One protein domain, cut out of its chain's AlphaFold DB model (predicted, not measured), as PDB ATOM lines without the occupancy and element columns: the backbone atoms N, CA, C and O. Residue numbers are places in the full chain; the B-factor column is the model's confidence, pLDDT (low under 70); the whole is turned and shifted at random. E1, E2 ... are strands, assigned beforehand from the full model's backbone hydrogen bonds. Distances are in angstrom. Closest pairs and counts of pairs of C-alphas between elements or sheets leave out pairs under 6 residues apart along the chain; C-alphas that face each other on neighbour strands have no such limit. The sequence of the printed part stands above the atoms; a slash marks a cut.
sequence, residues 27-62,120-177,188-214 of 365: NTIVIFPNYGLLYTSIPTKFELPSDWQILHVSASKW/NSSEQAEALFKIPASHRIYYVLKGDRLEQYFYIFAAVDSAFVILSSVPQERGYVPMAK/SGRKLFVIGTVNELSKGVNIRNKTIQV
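AT A GLANCE: This is residues 27 to 62, 120 to 177 and 188 to 214 of the 365 residues of an uncharacterized protein of Fervidobacterium thailandense (UniProt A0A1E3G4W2). The model is an elongated, loose sandwich in which a strongly twisted sheet of six strands and a smaller sheet of three strands are only partly face to face, their strands crossed. The strands E4, E5 and E2 of the large sheet, with E3, make one end of the long axis, and the far ends of E6, E7 and E10 make the other; residues 171 to 177 stick out as a free tail. The printed part has 121 residues with no named helix and ten named strands, E1 to E10 in chain order, and its class is all strand. The large sheet runs E4, E5, E2, E1, E8, E9 and is mixed, while the small one runs E6, E7, E10 and is antiparallel. The radius of gyration of the C-alphas is 17.3 A, and the C-alphas span 59 by 30 by 24 A.

IN THESE COORDINATES: In the large sheet, E4 is residues 53 to 57, E5 is residues 125 to 131 with a length of 17.9 A, and E2 is residues 36 to 42 with a length of 17.1 A. E1, residues 28 to 31, begins at C-alpha 28 at (187.106, 122.342, 182.804). E8, residues 158 to 165, is 20.6 A long, and E9, residues 191 to 199, is 22.7 A long and bends by 59 degrees at residue 196. In the small sheet, E6 is residues 133 to 142, 29.6 A, and begins at C-alpha 133 at (183.691, 110.531, 186.318). E7 is residues 145 to 154, 29.5 A. E10, residues 205 to 213, is 24.3 A and ends at C-alpha 213 at (188.857, 121.056, 214.652). E3, residues 45 to 48, pairs with no named strand.

HOW THE PARTS SIT: In the large sheet E4 and E9 are the edge strands. E4 and E5 are antiparallel at 159 degrees, with N 128 and O 56 2.8 A apart, within hydrogen-bond range. E5 and E2 are antiparallel at 154 degrees, with N 38 and O 129 at 2.8 A. E2 and E1 are an antiparallel hairpin, with N 37 and O 30 at 2.8 A. E1 and E8 are parallel at 36 degrees, with N 31 and O 162 at 2.8 A. E8 and E9 are antiparallel at 162 degrees, with N 163 and O 193 at 2.8 A. From edge to edge the strands' lines turn by 92 degrees. In the small sheet, also strongly twisted, E6 and E7 are an antiparallel hairpin, with N 136 and O 151 at 2.8 A, and E7 and E10 are antiparallel, with N 150 and O 207 at 2.8 A. The two sheets form a sandwich, two sheets face to face: the parts that face each other are 10.5 A centre to centre, and the strands of one stand at 57 degrees to those of the other. The closest C-alphas of E1 and E6 are those of Ile 31 and Ser 134, 6.2 A apart. E5 runs on into E6 across one residue, at 58 degrees. E9 and E10 are near each other. E2 and E3 meet only through their link, and E3 and E4 are apart.

THE WHOLE: The two C-alphas farthest apart in the domain, those of Ser 122 and Gly 143, are 59.6 A apart. Residues 63 to 119 are not printed, with 5.5 A between C-alphas 62 and 120; residues 178 to 187 are not printed, with 21.3 A between C-alphas 177 and 188. The links E4 to E5 and E8 to E9 run across these cuts; the links printed whole are tight. Residues 166 to 177 hold no named element. Mean pLDDT of the printed part is 87.5, and residues 167 to 177 and 188 to 189 are under 70.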
ATOM      1  N   ASN A  27     190.863 122.525 180.029       87.94
ATOM      2  CA  ASN A  27     189.775 121.558 180.171       87.94
ATOM      3  C   ASN A  27     189.110 121.737 181.536       87.94
ATOM      4  O   ASN A  27     189.753 121.530 182.564       87.94
ATOM      5  N   THR A  28     187.841 122.126 181.557       93.88
ATOM      6  CA  THR A  28     187.106 122.342 182.804       93.88
ATOM      7  C   THR A  28     186.123 121.206 182.986       93.88
ATOM      8  O   THR A  28     185.355 120.895 182.077       93.88
ATOM      9  N   ILE A  29     186.126 120.582 184.159       94.75
ATOM     10  CA  ILE A  29     185.215 119.485 184.466       94.75
ATOM     11  C   ILE A  29     184.410 119.766 185.729       94.75
ATOM     12  O   ILE A  29     184.960 120.055 186.793       94.75
ATOM     13  N   VAL A  30     183.090 119.628 185.615       94.25
ATOM     14  CA  VAL A  30     182.188 119.566 186.768       94.25
ATOM     15  C   VAL A  30     181.888 118.102 187.058       94.25
ATOM     16  O   VAL A  30     181.260 117.424 186.246       94.25
ATOM     17  N   ILE A  31     182.343 117.599 188.201       92.62
ATOM     18  CA  ILE A  31     182.201 116.195 188.594       92.62
ATOM     19  C   ILE A  31     181.031 116.048 189.563       92.62
ATOM     20  O   ILE A  31     180.972 116.674 190.620       92.62
ATOM     21  N   PHE A  32     180.111 115.172 189.188       88.25
ATOM     22  CA  PHE A  32     178.968 114.716 189.965       88.25
ATOM     23  C   PHE A  32     179.328 113.358 190.590       88.25
ATOM     24  O   PHE A  32     180.386 112.802 190.284       88.25
ATOM     25  N   PRO A  33     178.501 112.778 191.474       83.56
ATOM     26  CA  PRO A  33     178.843 111.497 192.094       83.56
ATOM     27  C   PRO A  33     179.091 110.358 191.090       83.56
ATOM     28  O   PRO A  33     179.940 109.512 191.348       83.56
ATOM     29  N   ASN A  34     178.397 110.366 189.944       85.88
ATOM     30  CA  ASN A  34     178.379 109.244 188.991       85.88
ATOM     31  C   ASN A  34     178.725 109.619 187.536       85.88
ATOM     32  O   ASN A  34     178.673 108.757 186.660       85.88
ATOM     33  N   TYR A  35     178.989 110.893 187.239       91.69
ATOM     34  CA  TYR A  35     179.421 111.336 185.910       91.69
ATOM     35  C   TYR A  35     180.132 112.689 185.990       91.69
ATOM     36  O   TYR A  35     180.084 113.368 187.015       91.69
ATOM     37  N   GLY A  36     180.766 113.103 184.895       93.62
ATOM     38  CA  GLY A  36     181.378 114.421 184.754       93.62
ATOM     39  C   GLY A  36     180.834 115.155 183.539       93.62
ATOM     40  O   GLY A  36     180.482 114.529 182.542       93.62
ATOM     41  N   LEU A  37     180.768 116.479 183.626       95.81
ATOM     42  CA  LEU A  37     180.552 117.362 182.488       95.81
ATOM     43  C   LEU A  37     181.882 118.020 182.145       95.81
ATOM     44  O   LEU A  37     182.352 118.870 182.899       95.81
ATOM     45  N   LEU A  38     182.492 117.590 181.045       96.44
ATOM     46  CA  LEU A  38     183.763 118.098 180.547       96.44
ATOM     47  C   LEU A  38     183.507 119.136 179.458       96.44
ATOM     48  O   LEU A  38     182.916 118.818 178.429       96.44
ATOM     49  N   TYR A  39     183.995 120.347 179.680       95.25
ATOM     50  CA  TYR A  39     184.066 121.410 178.691       95.25
ATOM     51  C   TYR A  39     185.509 121.542 178.191       95.25
ATOM     52  O   TYR A  39     186.433 121.705 178.994       95.25
ATOM     53  N   THR A  40     185.709 121.396 176.882       94.50
ATOM     54  CA  THR A  40     187.039 121.351 176.260       94.50
ATOM     55  C   THR A  40     187.004 121.813 174.803       94.50
ATOM     56  O   THR A  40     186.012 121.604 174.099       94.50
ATOM     57  N   SER A  41     188.125 122.362 174.338       92.44
ATOM     58  CA  SER A  41     188.354 122.673 172.930       92.44
ATOM     59  C   SER A  41     188.698 121.398 172.163       92.44
ATOM     60  O   SER A  41     189.689 120.729 172.457       92.44
ATOM     61  N   ILE A  42     187.953 121.122 171.098       92.62
ATOM     62  CA  ILE A  42     188.222 120.028 170.169       92.62
ATOM     63  C   ILE A  42     188.754 120.543 168.821       92.62
ATOM     64  O   ILE A  42     188.292 121.567 168.306       92.62
ATOM     65  N   PRO A  43     189.726 119.839 168.214       93.62
ATOM     66  CA  PRO A  43     190.165 120.113 166.849       93.62
ATOM     67  C   PRO A  43     189.081 119.745 165.820       93.62
ATOM     68  O   PRO A  43     188.075 119.113 166.140       93.62
ATOM     69  N   THR A  44     189.321 120.080 164.549       91.75
ATOM     70  CA  THR A  44     188.415 119.763 163.425       91.75
ATOM     71  C   THR A  44     188.141 118.268 163.252       91.75
ATOM     72  O   THR A  44     187.104 117.898 162.709       91.75
ATOM     73  N   LYS A  45     189.051 117.405 163.714       92.69
ATOM     74  CA  LYS A  45     188.854 115.956 163.812       92.69
ATOM     75  C   LYS A  45     189.193 115.483 165.214       92.69
ATOM     76  O   LYS A  45     190.364 115.490 165.588       92.69
ATOM     77  N   PHE A  46     188.188 115.052 165.963       92.75
ATOM     78  CA  PHE A  46     188.354 114.574 167.333       92.75
ATOM     79  C   PHE A  46     187.880 113.127 167.463       92.75
ATOM     80  O   PHE A  46     186.718 112.832 167.189       92.75
ATOM     81  N   GLU A  47     188.776 112.227 167.871       93.44
ATOM     82  CA  GLU A  47     188.423 110.843 168.199       93.44
ATOM     83  C   GLU A  47     187.676 110.825 169.537       93.44
ATOM     84  O   GLU A  47     188.239 111.160 170.576       93.44
ATOM     85  N   LEU A  48     186.397 110.460 169.496       92.50
ATOM     86  CA  LEU A  48     185.532 110.385 170.662       92.50
ATOM     87  C   LEU A  48     185.713 109.023 171.351       92.50
ATOM     88  O   LEU A  48     185.407 107.994 170.734       92.50
ATOM     89  N   PRO A  49     186.133 108.993 172.630       92.75
ATOM     90  CA  PRO A  49     186.138 107.765 173.414       92.75
ATOM     91  C   PRO A  49     184.743 107.129 173.480       92.75
ATOM     92  O   PRO A  49     183.725 107.819 173.536       92.75
ATOM     93  N   SER A  50     184.678 105.798 173.469       86.31
ATOM     94  CA  SER A  50     183.416 105.049 173.338       86.31
ATOM     95  C   SER A  50     182.420 105.265 174.482       86.31
ATOM     96  O   SER A  50     181.226 105.037 174.317       86.31
ATOM     97  N   ASP A  51     182.921 105.658 175.645       89.56
ATOM     98  CA  ASP A  51     182.191 105.885 176.888       89.56
ATOM     99  C   ASP A  51     181.815 107.363 177.109       89.56
ATOM    100  O   ASP A  51     181.180 107.697 178.110       89.56
ATOM    101  N   TRP A  52     182.169 108.247 176.171       94.62
ATOM    102  CA  TRP A  52     181.810 109.661 176.206       94.62
ATOM    103  C   TRP A  52     180.532 109.932 175.416       94.62
ATOM    104  O   TRP A  52     180.324 109.432 174.311       94.62
ATOM    105  N   GLN A  53     179.686 110.803 175.957       94.12
ATOM    106  CA  GLN A  53     178.477 111.275 175.300       94.12
ATOM    107  C   GLN A  53     178.626 112.749 174.921       94.12
ATOM    108  O   GLN A  53     178.884 113.601 175.771       94.12
ATOM    109  N   ILE A  54     178.407 113.060 173.644       94.81
ATOM    110  CA  ILE A  54     178.351 114.437 173.148       94.81
ATOM    111  C   ILE A  54     177.057 115.086 173.650       94.81
ATOM    112  O   ILE A  54     175.972 114.555 173.412       94.81
ATOM    113  N   LEU A  55     177.163 116.232 174.325       92.69
ATOM    114  CA  LEU A  55     176.007 117.047 174.710       92.69
ATOM    115  C   LEU A  55     175.883 118.299 173.844       92.69
ATOM    116  O   LEU A  55     174.775 118.688 173.484       92.69
ATOM    117  N   HIS A  56     177.009 118.932 173.514       92.94
ATOM    118  CA  HIS A  56     177.037 120.147 172.706       92.94
ATOM    119  C   HIS A  56     178.378 120.296 171.981       92.94
ATOM    120  O   HIS A  56     179.421 119.976 172.546       92.94
ATOM    121  N   VAL A  57     178.351 120.833 170.761       94.19
ATOM    122  CA  VAL A  57     179.529 121.265 169.994       94.19
ATOM    123  C   VAL A  57     179.198 122.629 169.399       94.19
ATOM    124  O   VAL A  57     178.165 122.782 168.754       94.19
ATOM    125  N   SER A  58     180.053 123.620 169.638       92.81
ATOM    126  CA  SER A  58     179.815 125.023 169.253       92.81
ATOM    127  C   SER A  58     180.096 125.346 167.780       92.81
ATOM    128  O   SER A  58     179.843 126.467 167.346       92.81
ATOM    129  N   ALA A  59     180.598 124.379 167.008       92.44
ATOM    130  CA  ALA A  59     180.908 124.549 165.593       92.44
ATOM    131  C   ALA A  59     179.661 124.850 164.755       92.44
ATOM    132  O   ALA A  59     178.604 124.245 164.948       92.44
ATOM    133  N   SER A  60     179.822 125.696 163.737       90.44
ATOM    134  CA  SER A  60     178.760 126.008 162.773       90.44
ATOM    135  C   SER A  60     178.263 124.782 161.991       90.44
ATOM    136  O   SER A  60     177.072 124.687 161.679       90.44
ATOM    137  N   LYS A  61     179.151 123.828 161.678       92.00
ATOM    138  CA  LYS A  61     178.812 122.528 161.083       92.00
ATOM    139  C   LYS A  61     179.667 121.427 161.699       92.00
ATOM    140  O   LYS A  61     180.893 121.497 161.660       92.00
ATOM    141  N   TRP A  62     179.021 120.372 162.184       95.69
ATOM    142  CA  TRP A  62     179.712 119.176 162.655       95.69
ATOM    143  C   TRP A  62     178.907 117.905 162.373       95.69
ATOM    144  O   TRP A  62     177.687 117.946 162.205       95.69
ATOM    145  N   ASN A 120     183.783 115.185 163.157       94.25
ATOM    146  CA  ASN A 120     184.264 116.055 162.093       94.25
ATOM    147  C   ASN A 120     183.584 117.415 162.241       94.25
ATOM    148  O   ASN A 120     182.361 117.510 162.153       94.25
ATOM    149  N   SER A 121     184.373 118.458 162.447       93.38
ATOM    150  CA  SER A 121     183.929 119.842 162.586       93.38
ATOM    151  C   SER A 121     184.528 120.700 161.474       93.38
ATOM    152  O   SER A 121     185.658 120.470 161.037       93.38
ATOM    153  N   SER A 122     183.781 121.706 161.018       91.44
ATOM    154  CA  SER A 122     184.270 122.687 160.043       91.44
ATOM    155  C   SER A 122     185.408 123.557 160.580       91.44
ATOM    156  O   SER A 122     186.207 124.062 159.795       91.44
ATOM    157  N   GLU A 123     185.485 123.731 161.898       91.88
ATOM    158  CA  GLU A 123     186.437 124.601 162.590       91.88
ATOM    159  C   GLU A 123     186.821 124.031 163.964       91.88
ATOM    160  O   GLU A 123     186.174 123.107 164.466       91.88
ATOM    161  N   GLN A 124     187.887 124.555 164.573       92.38
ATOM    162  CA  GLN A 124     188.163 124.283 165.986       92.38
ATOM    163  C   GLN A 124     187.000 124.828 166.818       92.38
ATOM    164  O   GLN A 124     186.557 125.954 166.595       92.38
ATOM    165  N   ALA A 125     186.495 124.024 167.747       92.44
ATOM    166  CA  ALA A 125     185.275 124.346 168.468       92.44
ATOM    167  C   ALA A 125     185.350 123.899 169.922       92.44
ATOM    168  O   ALA A 125     186.037 122.944 170.259       92.44
ATOM    169  N   GLU A 126     184.574 124.552 170.773       93.88
ATOM    170  CA  GLU A 126     184.341 124.106 172.142       93.88
ATOM    171  C   GLU A 126     183.241 123.045 172.170       93.88
ATOM    172  O   GLU A 126     182.209 123.186 171.494       93.88
ATOM    173  N   ALA A 127     183.438 122.008 172.977       93.69
ATOM    174  CA  ALA A 127     182.502 120.911 173.147       93.69
ATOM    175  C   ALA A 127     182.223 120.624 174.626       93.69
ATOM    176  O   ALA A 127     183.086 120.762 175.491       93.69
ATOM    177  N   LEU A 128     180.986 120.208 174.897       95.12
ATOM    178  CA  LEU A 128     180.543 119.712 176.190       95.12
ATOM    179  C   LEU A 128     180.270 118.215 176.070       95.12
ATOM    180  O   LEU A 128     179.383 117.790 175.319       95.12
ATOM    181  N   PHE A 129     180.993 117.430 176.859       96.31
ATOM    182  CA  PHE A 129     180.830 115.988 176.951       96.31
ATOM    183  C   PHE A 129     180.306 115.595 178.325       96.31
ATOM    184  O   PHE A 129     180.744 116.120 179.348       96.31
ATOM    185  N   LYS A 130     179.412 114.610 178.358       95.62
ATOM    186  CA  LYS A 130     179.195 113.805 179.554       95.62
ATOM    187  C   LYS A 130     180.177 112.642 179.509       95.62
ATOM    188  O   LYS A 130     180.125 111.838 178.581       95.62
ATOM    189  N   ILE A 131     181.053 112.562 180.501       95.75
ATOM    190  CA  ILE A 131     182.114 111.555 180.567       95.75
ATOM    191  C   ILE A 131     181.981 110.701 181.832       95.75
ATOM    192  O   ILE A 131     181.371 111.153 182.815       95.75
ATOM    193  N   PRO A 132     182.577 109.499 181.865       95.88
ATOM    194  CA  PRO A 132     182.730 108.748 183.099       95.88
ATOM    195  C   PRO A 132     183.599 109.535 184.078       95.88
ATOM    196  O   PRO A 132     184.762 109.839 183.815       95.88
ATOM    197  N   ALA A 133     183.009 109.893 185.207       94.00
ATOM    198  CA  ALA A 133     183.691 110.531 186.318       94.00
ATOM    199  C   ALA A 133     182.919 110.226 187.597       94.00
ATOM    200  O   ALA A 133     181.732 109.904 187.557       94.00
ATOM    201  N   SER A 134     183.582 110.325 188.733       91.94
ATOM    202  CA  SER A 134     182.945 110.158 190.029       91.94
ATOM    203  C   SER A 134     183.722 110.910 191.091       91.94
ATOM    204  O   SER A 134     184.921 111.171 190.961       91.94
ATOM    205  N   HIS A 135     183.032 111.255 192.171       90.69
ATOM    206  CA  HIS A 135     183.704 111.689 193.380       90.69
ATOM    207  C   HIS A 135     183.127 110.989 194.608       90.69
ATOM    208  O   HIS A 135     181.954 110.613 194.665       90.69
ATOM    209  N   ARG A 136     183.974 110.818 195.620       89.38
ATOM    210  CA  ARG A 136     183.585 110.354 196.949       89.38
ATOM    211  C   ARG A 136     184.141 111.306 197.987       89.38
ATOM    212  O   ARG A 136     185.351 111.499 198.062       89.38
ATOM    213  N   ILE A 137     183.255 111.825 198.825       90.00
ATOM    214  CA  ILE A 137     183.634 112.542 200.037       90.00
ATOM    215  C   ILE A 137     183.776 111.519 201.158       90.00
ATOM    216  O   ILE A 137     182.880 110.701 201.382       90.00
ATOM    217  N   TYR A 138     184.911 111.552 201.845       93.31
ATOM    218  CA  TYR A 138     185.118 110.756 203.041       93.31
ATOM    219  C   TYR A 138     185.894 111.537 204.096       93.31
ATOM    220  O   TYR A 138     186.585 112.516 203.808       93.31
ATOM    221  N   TYR A 139     185.762 111.092 205.336       94.88
ATOM    222  CA  TYR A 139     186.287 111.763 206.505       94.88
ATOM    223  C   TYR A 139     187.146 110.825 207.332       94.88
ATOM    224  O   TYR A 139     186.899 109.624 207.400       94.88
ATOM    225  N   VAL A 140     188.140 111.385 208.008       95.69
ATOM    226  CA  VAL A 140     188.972 110.670 208.969       95.69
ATOM    227  C   VAL A 140     188.910 111.415 210.297       95.69
ATOM    228  O   VAL A 140     189.435 112.521 210.407       95.69
ATOM    229  N   LEU A 141     188.263 110.815 211.297       94.88
ATOM    230  CA  LEU A 141     188.133 111.372 212.644       94.88
ATOM    231  C   LEU A 141     189.205 110.772 213.561       94.88
ATOM    232  O   LEU A 141     189.155 109.588 213.889       94.88
ATOM    233  N   LYS A 142     190.167 111.592 213.989       93.06
ATOM    234  CA  LYS A 142     191.260 111.230 214.905       93.06
ATOM    235  C   LYS A 142     191.198 112.140 216.126       93.06
ATOM    236  O   LYS A 142     191.580 113.303 216.037       93.06
ATOM    237  N   GLY A 143     190.725 111.618 217.256       88.62
ATOM    238  CA  GLY A 143     190.481 112.454 218.436       88.62
ATOM    239  C   GLY A 143     189.487 113.571 218.111       88.62
ATOM    240  O   GLY A 143     188.384 113.287 217.651       88.62
ATOM    241  N   ASP A 144     189.906 114.811 218.319       91.75
ATOM    242  CA  ASP A 144     189.193 116.068 218.057       91.75
ATOM    243  C   ASP A 144     189.492 116.668 216.666       91.75
ATOM    244  O   ASP A 144     189.088 117.790 216.356       91.75
ATOM    245  N   ARG A 145     190.177 115.917 215.796       94.38
ATOM    246  CA  ARG A 145     190.539 116.341 214.443       94.38
ATOM    247  C   ARG A 145     189.776 115.551 213.387       94.38
ATOM    248  O   ARG A 145     189.954 114.339 213.263       94.38
ATOM    249  N   LEU A 146     188.983 116.248 212.577       95.12
ATOM    250  CA  LEU A 146     188.254 115.690 211.439       95.12
ATOM    251  C   LEU A 146     188.909 116.138 210.127       95.12
ATOM    252  O   LEU A 146     188.921 117.316 209.783       95.12
ATOM    253  N   GLU A 147     189.475 115.204 209.376       95.81
ATOM    254  CA  GLU A 147     190.068 115.472 208.063       95.81
ATOM    255  C   GLU A 147     189.068 115.109 206.963       95.81
ATOM    256  O   GLU A 147     188.585 113.981 206.934       95.81
ATOM    257  N   GLN A 148     188.776 116.040 206.055       94.38
ATOM    258  CA  GLN A 148     187.920 115.804 204.893       94.38
ATOM    259  C   GLN A 148     188.775 115.533 203.657       94.38
ATOM    260  O   GLN A 148     189.686 116.302 203.333       94.38
ATOM    261  N   TYR A 149     188.426 114.477 202.936       95.31
ATOM    262  CA  TYR A 149     189.070 114.070 201.701       95.31
ATOM    263  C   TYR A 149     188.049 113.915 200.578       95.31
ATOM    264  O   TYR A 149     186.903 113.516 200.800       95.31
ATOM    265  N   PHE A 150     188.504 114.192 199.364       93.88
ATOM    266  CA  PHE A 150     187.795 113.917 198.130       93.88
ATOM    267  C   PHE A 150     188.601 112.905 197.327       93.88
ATOM    268  O   PHE A 150     189.739 113.170 196.948       93.88
ATOM    269  N   TYR A 151     188.007 111.747 197.071       94.56
ATOM    270  CA  TYR A 151     188.452 110.887 195.986       94.56
ATOM    271  C   TYR A 151     187.782 111.366 194.703       94.56
ATOM    272  O   TYR A 151     186.565 111.556 194.696       94.56
ATOM    273  N   ILE A 152     188.561 111.578 193.649       95.31
ATOM    274  CA  ILE A 152     188.100 112.142 192.383       95.31
ATOM    275  C   ILE A 152     188.623 111.269 191.251       95.31
ATOM    276  O   ILE A 152     189.822 111.026 191.171       95.31
ATOM    277  N   PHE A 153     187.733 110.841 190.367       96.00
ATOM    278  CA  PHE A 153     188.064 110.115 189.149       96.00
ATOM    279  C   PHE A 153     187.380 110.784 187.959       96.00
ATOM    280  O   PHE A 153     186.223 111.189 188.062       96.00
ATOM    281  N   ALA A 154     188.072 110.865 186.828       95.69
ATOM    282  CA  ALA A 154     187.479 111.234 185.548       95.69
ATOM    283  C   ALA A 154     188.244 110.559 184.408       95.69
ATOM    284  O   ALA A 154     189.455 110.399 184.498       95.69
ATOM    285  N   ALA A 155     187.558 110.210 183.320       94.56
ATOM    286  CA  ALA A 155     188.148 109.601 182.126       94.56
ATOM    287  C   ALA A 155     188.976 110.592 181.274       94.56
ATOM    288  O   ALA A 155     188.881 110.603 180.053       94.56
ATOM    289  N   VAL A 156     189.762 111.451 181.922       93.12
ATOM    290  CA  VAL A 156     190.712 112.414 181.348       93.12
ATOM    291  C   VAL A 156     191.958 112.444 182.225       93.12
ATOM    292  O   VAL A 156     191.882 112.134 183.408       93.12
ATOM    293  N   ASP A 157     193.106 112.846 181.687       92.88
ATOM    294  CA  ASP A 157     194.337 112.880 182.487       92.88
ATOM    295  C   ASP A 157     194.450 114.132 183.362       92.88
ATOM    296  O   ASP A 157     194.904 114.040 184.502       92.88
ATOM    297  N   SER A 158     194.034 115.297 182.863       93.62
ATOM    298  CA  SER A 158     194.121 116.565 183.593       93.62
ATOM    299  C   SER A 158     192.975 117.506 183.241       93.62
ATOM    300  O   SER A 158     192.555 117.586 182.083       93.62
ATOM    301  N   ALA A 159     192.462 118.206 184.253       94.62
ATOM    302  CA  ALA A 159     191.415 119.211 184.114       94.62
ATOM    303  C   ALA A 159     191.401 120.171 185.314       94.62
ATOM    304  O   ALA A 159     191.860 119.834 186.409       94.62
ATOM    305  N   PHE A 160     190.812 121.349 185.127       94.44
ATOM    306  CA  PHE A 160     190.347 122.200 186.214       94.44
ATOM    307  C   PHE A 160     189.054 121.612 186.791       94.44
ATOM    308  O   PHE A 160     188.034 121.534 186.102       94.44
ATOM    309  N   VAL A 161     189.099 121.162 188.044       94.38
ATOM    310  CA  VAL A 161     188.036 120.363 188.660       94.38
ATOM    311  C   VAL A 161     187.147 121.204 189.570       94.38
ATOM    312  O   VAL A 161     187.612 121.863 190.506       94.38
ATOM    313  N   ILE A 162     185.841 121.086 189.344       91.94
ATOM    314  CA  ILE A 162     184.784 121.552 190.239       91.94
ATOM    315  C   ILE A 162     183.968 120.331 190.663       91.94
ATOM    316  O   ILE A 162     183.425 119.621 189.822       91.94
ATOM    317  N   LEU A 163     183.852 120.073 191.963       90.56
ATOM    318  CA  LEU A 163     182.953 119.038 192.471       90.56
ATOM    319  C   LEU A 163     181.590 119.641 192.754       90.56
ATOM    320  O   LEU A 163     181.489 120.723 193.328       90.56
ATOM    321  N   SER A 164     180.548 118.907 192.404       85.00
ATOM    322  CA  SER A 164     179.180 119.256 192.730       85.00
ATOM    323  C   SER A 164     178.561 118.160 193.582       85.00
ATOM    324  O   SER A 164     178.388 117.042 193.106       85.00
ATOM    325  N   SER A 165     178.150 118.511 194.796       79.69
ATOM    326  CA  SER A 165     177.496 117.598 195.732       79.69
ATOM    327  C   SER A 165     176.134 118.143 196.152       79.69
ATOM    328  O   SER A 165     175.991 119.334 196.442       79.69
ATOM    329  N   VAL A 166     175.129 117.271 196.168       71.62
ATOM    330  CA  VAL A 166     173.814 117.532 196.762       71.62
ATOM    331  C   VAL A 166     173.697 116.736 198.073       71.62
ATOM    332  O   VAL A 166     174.237 115.625 198.161       71.62
ATOM    333  N   PRO A 167     173.012 117.269 199.102       62.53
ATOM    334  CA  PRO A 167     172.656 116.509 200.298       62.53
ATOM    335  C   PRO A 167     171.991 115.178 199.933       62.53
ATOM    336  O   PRO A 167     171.171 115.123 199.017       62.53
ATOM    337  N   GLN A 168     172.346 114.105 200.642       59.34
ATOM    338  CA  GLN A 168     171.739 112.770 200.490       59.34
ATOM    339  C   GLN A 168     171.804 112.130 199.078       59.34
ATOM    340  O   GLN A 168     171.106 111.157 198.808       59.34
ATOM    341  N   GLU A 169     172.670 112.604 198.172       55.94
ATOM    342  CA  GLU A 169     172.759 112.109 196.779       55.94
ATOM    343  C   GLU A 169     173.292 110.658 196.671       55.94
ATOM    344  O   GLU A 169     173.207 110.020 195.620       55.94
ATOM    345  N   ARG A 170     173.792 110.092 197.780       52.00
ATOM    346  CA  ARG A 170     174.022 108.650 197.929       52.00
ATOM    347  C   ARG A 170     172.772 107.990 198.501       52.00
ATOM    348  O   ARG A 170     172.506 108.075 199.698       52.00
ATOM    349  N   GLY A 171     172.046 107.286 197.634       42.47
ATOM    350  CA  GLY A 171     171.028 106.331 198.056       42.47
ATOM    351  C   GLY A 171     171.596 105.384 199.118       42.47
ATOM    352  O   GLY A 171     172.700 104.865 198.963       42.47
ATOM    353  N   TYR A 172     170.815 105.173 200.176       37.38
ATOM    354  CA  TYR A 172     171.126 104.343 201.343       37.38
ATOM    355  C   TYR A 172     172.056 104.959 202.404       37.38
ATOM    356  O   TYR A 172     173.073 104.397 202.805       37.38
ATOM    357  N   VAL A 173     171.598 106.049 203.013       42.19
ATOM    358  CA  VAL A 173     171.697 106.127 204.474       42.19
ATOM    359  C   VAL A 173     170.683 105.118 205.030       42.19
ATOM    360  O   VAL A 173     169.514 105.204 204.650       42.19
ATOM    361  N   PRO A 174     171.050 104.156 205.899       35.59
ATOM    362  CA  PRO A 174     170.061 103.356 206.607       35.59
ATOM    363  C   PRO A 174     169.166 104.308 207.406       35.59
ATOM    364  O   PRO A 174     169.544 104.813 208.465       35.59
ATOM    365  N   MET A 175     167.973 104.570 206.872       38.62
ATOM    366  CA  MET A 175     167.003 105.521 207.418       38.62
ATOM    367  C   MET A 175     166.615 105.189 208.868       38.62
ATOM    368  O   MET A 175     166.166 106.053 209.609       38.62
ATOM    369  N   ALA A 176     166.885 103.957 209.307       36.97
ATOM    370  CA  ALA A 176     166.572 103.461 210.638       36.97
ATOM    371  C   ALA A 176     167.439 104.023 211.784       36.97
ATOM    372  O   ALA A 176     167.082 103.791 212.932       36.97
ATOM    373  N   LYS A 177     168.562 104.725 211.537       43.03
ATOM    374  CA  LYS A 177     169.425 105.228 212.638       43.03
ATOM    375  C   LYS A 177     169.959 106.659 212.504       43.03
ATOM    376  O   LYS A 177     170.608 107.142 213.425       43.03
ATOM    377  N   SER A 188     169.063 122.587 201.859       49.84
ATOM    378  CA  SER A 188     168.606 122.634 200.475       49.84
ATOM    379  C   SER A 188     169.661 123.339 199.629       49.84
ATOM    380  O   SER A 188     170.169 124.392 200.007       49.84
ATOM    381  N   GLY A 189     170.018 122.745 198.491       61.31
ATOM    382  CA  GLY A 189     170.956 123.341 197.541       61.31
ATOM    383  C   GLY A 189     172.093 122.413 197.129       61.31
ATOM    384  O   GLY A 189     172.280 121.322 197.656       61.31
ATOM    385  N   ARG A 190     172.844 122.859 196.126       72.69
ATOM    386  CA  ARG A 190     174.003 122.165 195.564       72.69
ATOM    387  C   ARG A 190     175.261 122.864 196.053       72.69
ATOM    388  O   ARG A 190     175.427 124.056 195.802       72.69
ATOM    389  N   LYS A 191     176.149 122.137 196.727       78.75
ATOM    390  CA  LYS A 191     177.439 122.665 197.171       78.75
ATOM    391  C   LYS A 191     178.482 122.419 196.089       78.75
ATOM    392  O   LYS A 191     178.665 121.286 195.641       78.75
ATOM    393  N   LEU A 192     179.146 123.491 195.670       84.38
ATOM    394  CA  LEU A 192     180.248 123.434 194.718       84.38
ATOM    395  C   LEU A 192     181.577 123.538 195.465       84.38
ATOM    396  O   LEU A 192     181.748 124.412 196.315       84.38
ATOM    397  N   PHE A 193     182.522 122.666 195.129       87.62
ATOM    398  CA  PHE A 193     183.894 122.716 195.626       87.62
ATOM    399  C   PHE A 193     184.831 122.952 194.451       87.62
ATOM    400  O   PHE A 193     184.947 122.106 193.567       87.62
ATOM    401  N   VAL A 194     185.504 124.099 194.437       89.75
ATOM    402  CA  VAL A 194     186.530 124.397 193.436       89.75
ATOM    403  C   VAL A 194     187.846 123.801 193.923       89.75
ATOM    404  O   VAL A 194     188.377 124.239 194.939       89.75
ATOM    405  N   ILE A 195     188.342 122.782 193.223       91.19
ATOM    406  CA  ILE A 195     189.573 122.066 193.590       91.19
ATOM    407  C   ILE A 195     190.793 122.690 192.909       91.19
ATOM    408  O   ILE A 195     191.866 122.756 193.502       91.19
ATOM    409  N   GLY A 196     190.616 123.175 191.678       90.38
ATOM    410  CA  GLY A 196     191.703 123.655 190.828       90.38
ATOM    411  C   GLY A 196     192.169 122.592 189.835       90.38
ATOM    412  O   GLY A 196     191.464 121.617 189.576       90.38
ATOM    413  N   THR A 197     193.349 122.791 189.252       93.75
ATOM    414  CA  THR A 197     193.918 121.860 188.270       93.75
ATOM    415  C   THR A 197     194.400 120.582 188.948       93.75
ATOM    416  O   THR A 197     195.245 120.627 189.842       93.75
ATOM    417  N   VAL A 198     193.881 119.440 188.499       93.19
ATOM    418  CA  VAL A 198     194.238 118.111 189.006       93.19
ATOM    419  C   VAL A 198     194.774 117.271 187.856       93.19
ATOM    420  O   VAL A 198     194.152 117.204 186.800       93.19
ATOM    421  N   ASN A 199     195.913 116.618 188.082       94.19
ATOM    422  CA  ASN A 199     196.533 115.678 187.149       94.19
ATOM    423  C   ASN A 199     196.270 114.234 187.588       94.19
ATOM    424  O   ASN A 199     195.972 113.987 188.752       94.19
ATOM    425  N   GLU A 200     196.445 113.291 186.665       94.00
ATOM    426  CA  GLU A 200     196.226 111.853 186.870       94.00
ATOM    427  C   GLU A 200     194.781 111.485 187.253       94.00
ATOM    428  O   GLU A 200     194.538 110.486 187.933       94.00
ATOM    429  N   LEU A 201     193.801 112.268 186.787       94.69
ATOM    430  CA  LEU A 201     192.377 112.034 187.065       94.69
ATOM    431  C   LEU A 201     191.897 110.649 186.591       94.69
ATOM    432  O   LEU A 201     191.065 110.032 187.262       94.69
ATOM    433  N   SER A 202     192.483 110.130 185.511       93.81
ATOM    434  CA  SER A 202     192.239 108.796 184.949       93.81
ATOM    435  C   SER A 202     192.652 107.644 185.874       93.81
ATOM    436  O   SER A 202     192.127 106.538 185.745       93.81
ATOM    437  N   LYS A 203     193.542 107.883 186.847       94.38
ATOM    438  CA  LYS A 203     193.944 106.892 187.868       94.38
ATOM    439  C   LYS A 203     193.109 106.984 189.149       94.38
ATOM    440  O   LYS A 203     193.131 106.065 189.967       94.38
ATOM    441  N   GLY A 204     192.370 108.077 189.322       93.69
ATOM    442  CA  GLY A 204     191.705 108.425 190.570       93.69
ATOM    443  C   GLY A 204     192.676 109.029 191.590       93.69
ATOM    444  O   GLY A 204     193.701 108.441 191.928       93.69
ATOM    445  N   VAL A 205     192.338 110.199 192.125       95.38
ATOM    446  CA  VAL A 205     193.202 110.987 193.013       95.38
ATOM    447  C   VAL A 205     192.505 111.219 194.346       95.38
ATOM    448  O   VAL A 205     191.322 111.548 194.386       95.38
ATOM    449  N   ASN A 206     193.241 111.075 195.451       95.19
ATOM    450  CA  ASN A 206     192.767 111.451 196.782       95.19
ATOM    451  C   ASN A 206     193.339 112.816 197.166       95.19
ATOM    452  O   ASN A 206     194.552 112.976 197.282       95.19
ATOM    453  N   ILE A 207     192.462 113.784 197.406       93.69
ATOM    454  CA  ILE A 207     192.827 115.152 197.768       93.69
ATOM    455  C   ILE A 207     192.294 115.441 199.163       93.69
ATOM    456  O   ILE A 207     191.102 115.298 199.429       93.69
ATOM    457  N   ARG A 208     193.172 115.873 200.072       94.69
ATOM    458  CA  ARG A 208     192.744 116.403 201.368       94.69
ATOM    459  C   ARG A 208     192.199 117.809 201.155       94.69
ATOM    460  O   ARG A 208     192.970 118.709 200.844       94.69
ATOM    461  N   ASN A 209     190.899 117.994 201.354       92.06
ATOM    462  CA  ASN A 209     190.263 119.297 201.199       92.06
ATOM    463  C   ASN A 209     190.604 120.218 202.372       92.06
ATOM    464  O   ASN A 209     191.106 121.323 202.195       92.06
ATOM    465  N   LYS A 210     190.344 119.746 203.596       92.31
ATOM    466  CA  LYS A 210     190.592 120.523 204.812       92.31
ATOM    467  C   LYS A 210     190.717 119.651 206.050       92.31
ATOM    468  O   LYS A 210     190.320 118.484 206.069       92.31
ATOM    469  N   THR A 211     191.245 120.259 207.101       95.44
ATOM    470  CA  THR A 211     191.279 119.712 208.454       95.44
ATOM    471  C   THR A 211     190.447 120.616 209.349       95.44
ATOM    472  O   THR A 211     190.636 121.828 209.346       95.44
ATOM    473  N   ILE A 212     189.514 120.020 210.081       94.56
ATOM    474  CA  ILE A 212     188.515 120.704 210.893       94.56
ATOM    475  C   ILE A 212     188.752 120.298 212.343       94.56
ATOM    476  O   ILE A 212     188.820 119.108 212.660       94.56
ATOM    477  N   GLN A 213     188.871 121.288 213.218       94.44
ATOM    478  CA  GLN A 213     188.857 121.056 214.652       94.44
ATOM    479  C   GLN A 213     187.408 120.854 215.099       94.44
ATOM    480  O   GLN A 213     186.551 121.689 214.801       94.44
ATOM    481  N   VAL A 214     187.128 119.757 215.799       94.69
ATOM    482  CA  VAL A 214     185.781 119.422 216.269       94.69
ATOM    483  C   VAL A 214     185.762 119.256 217.780       94.69
ATOM    484  O   VAL A 214     186.660 118.660 218.370       94.69
TER     485      VAL A 214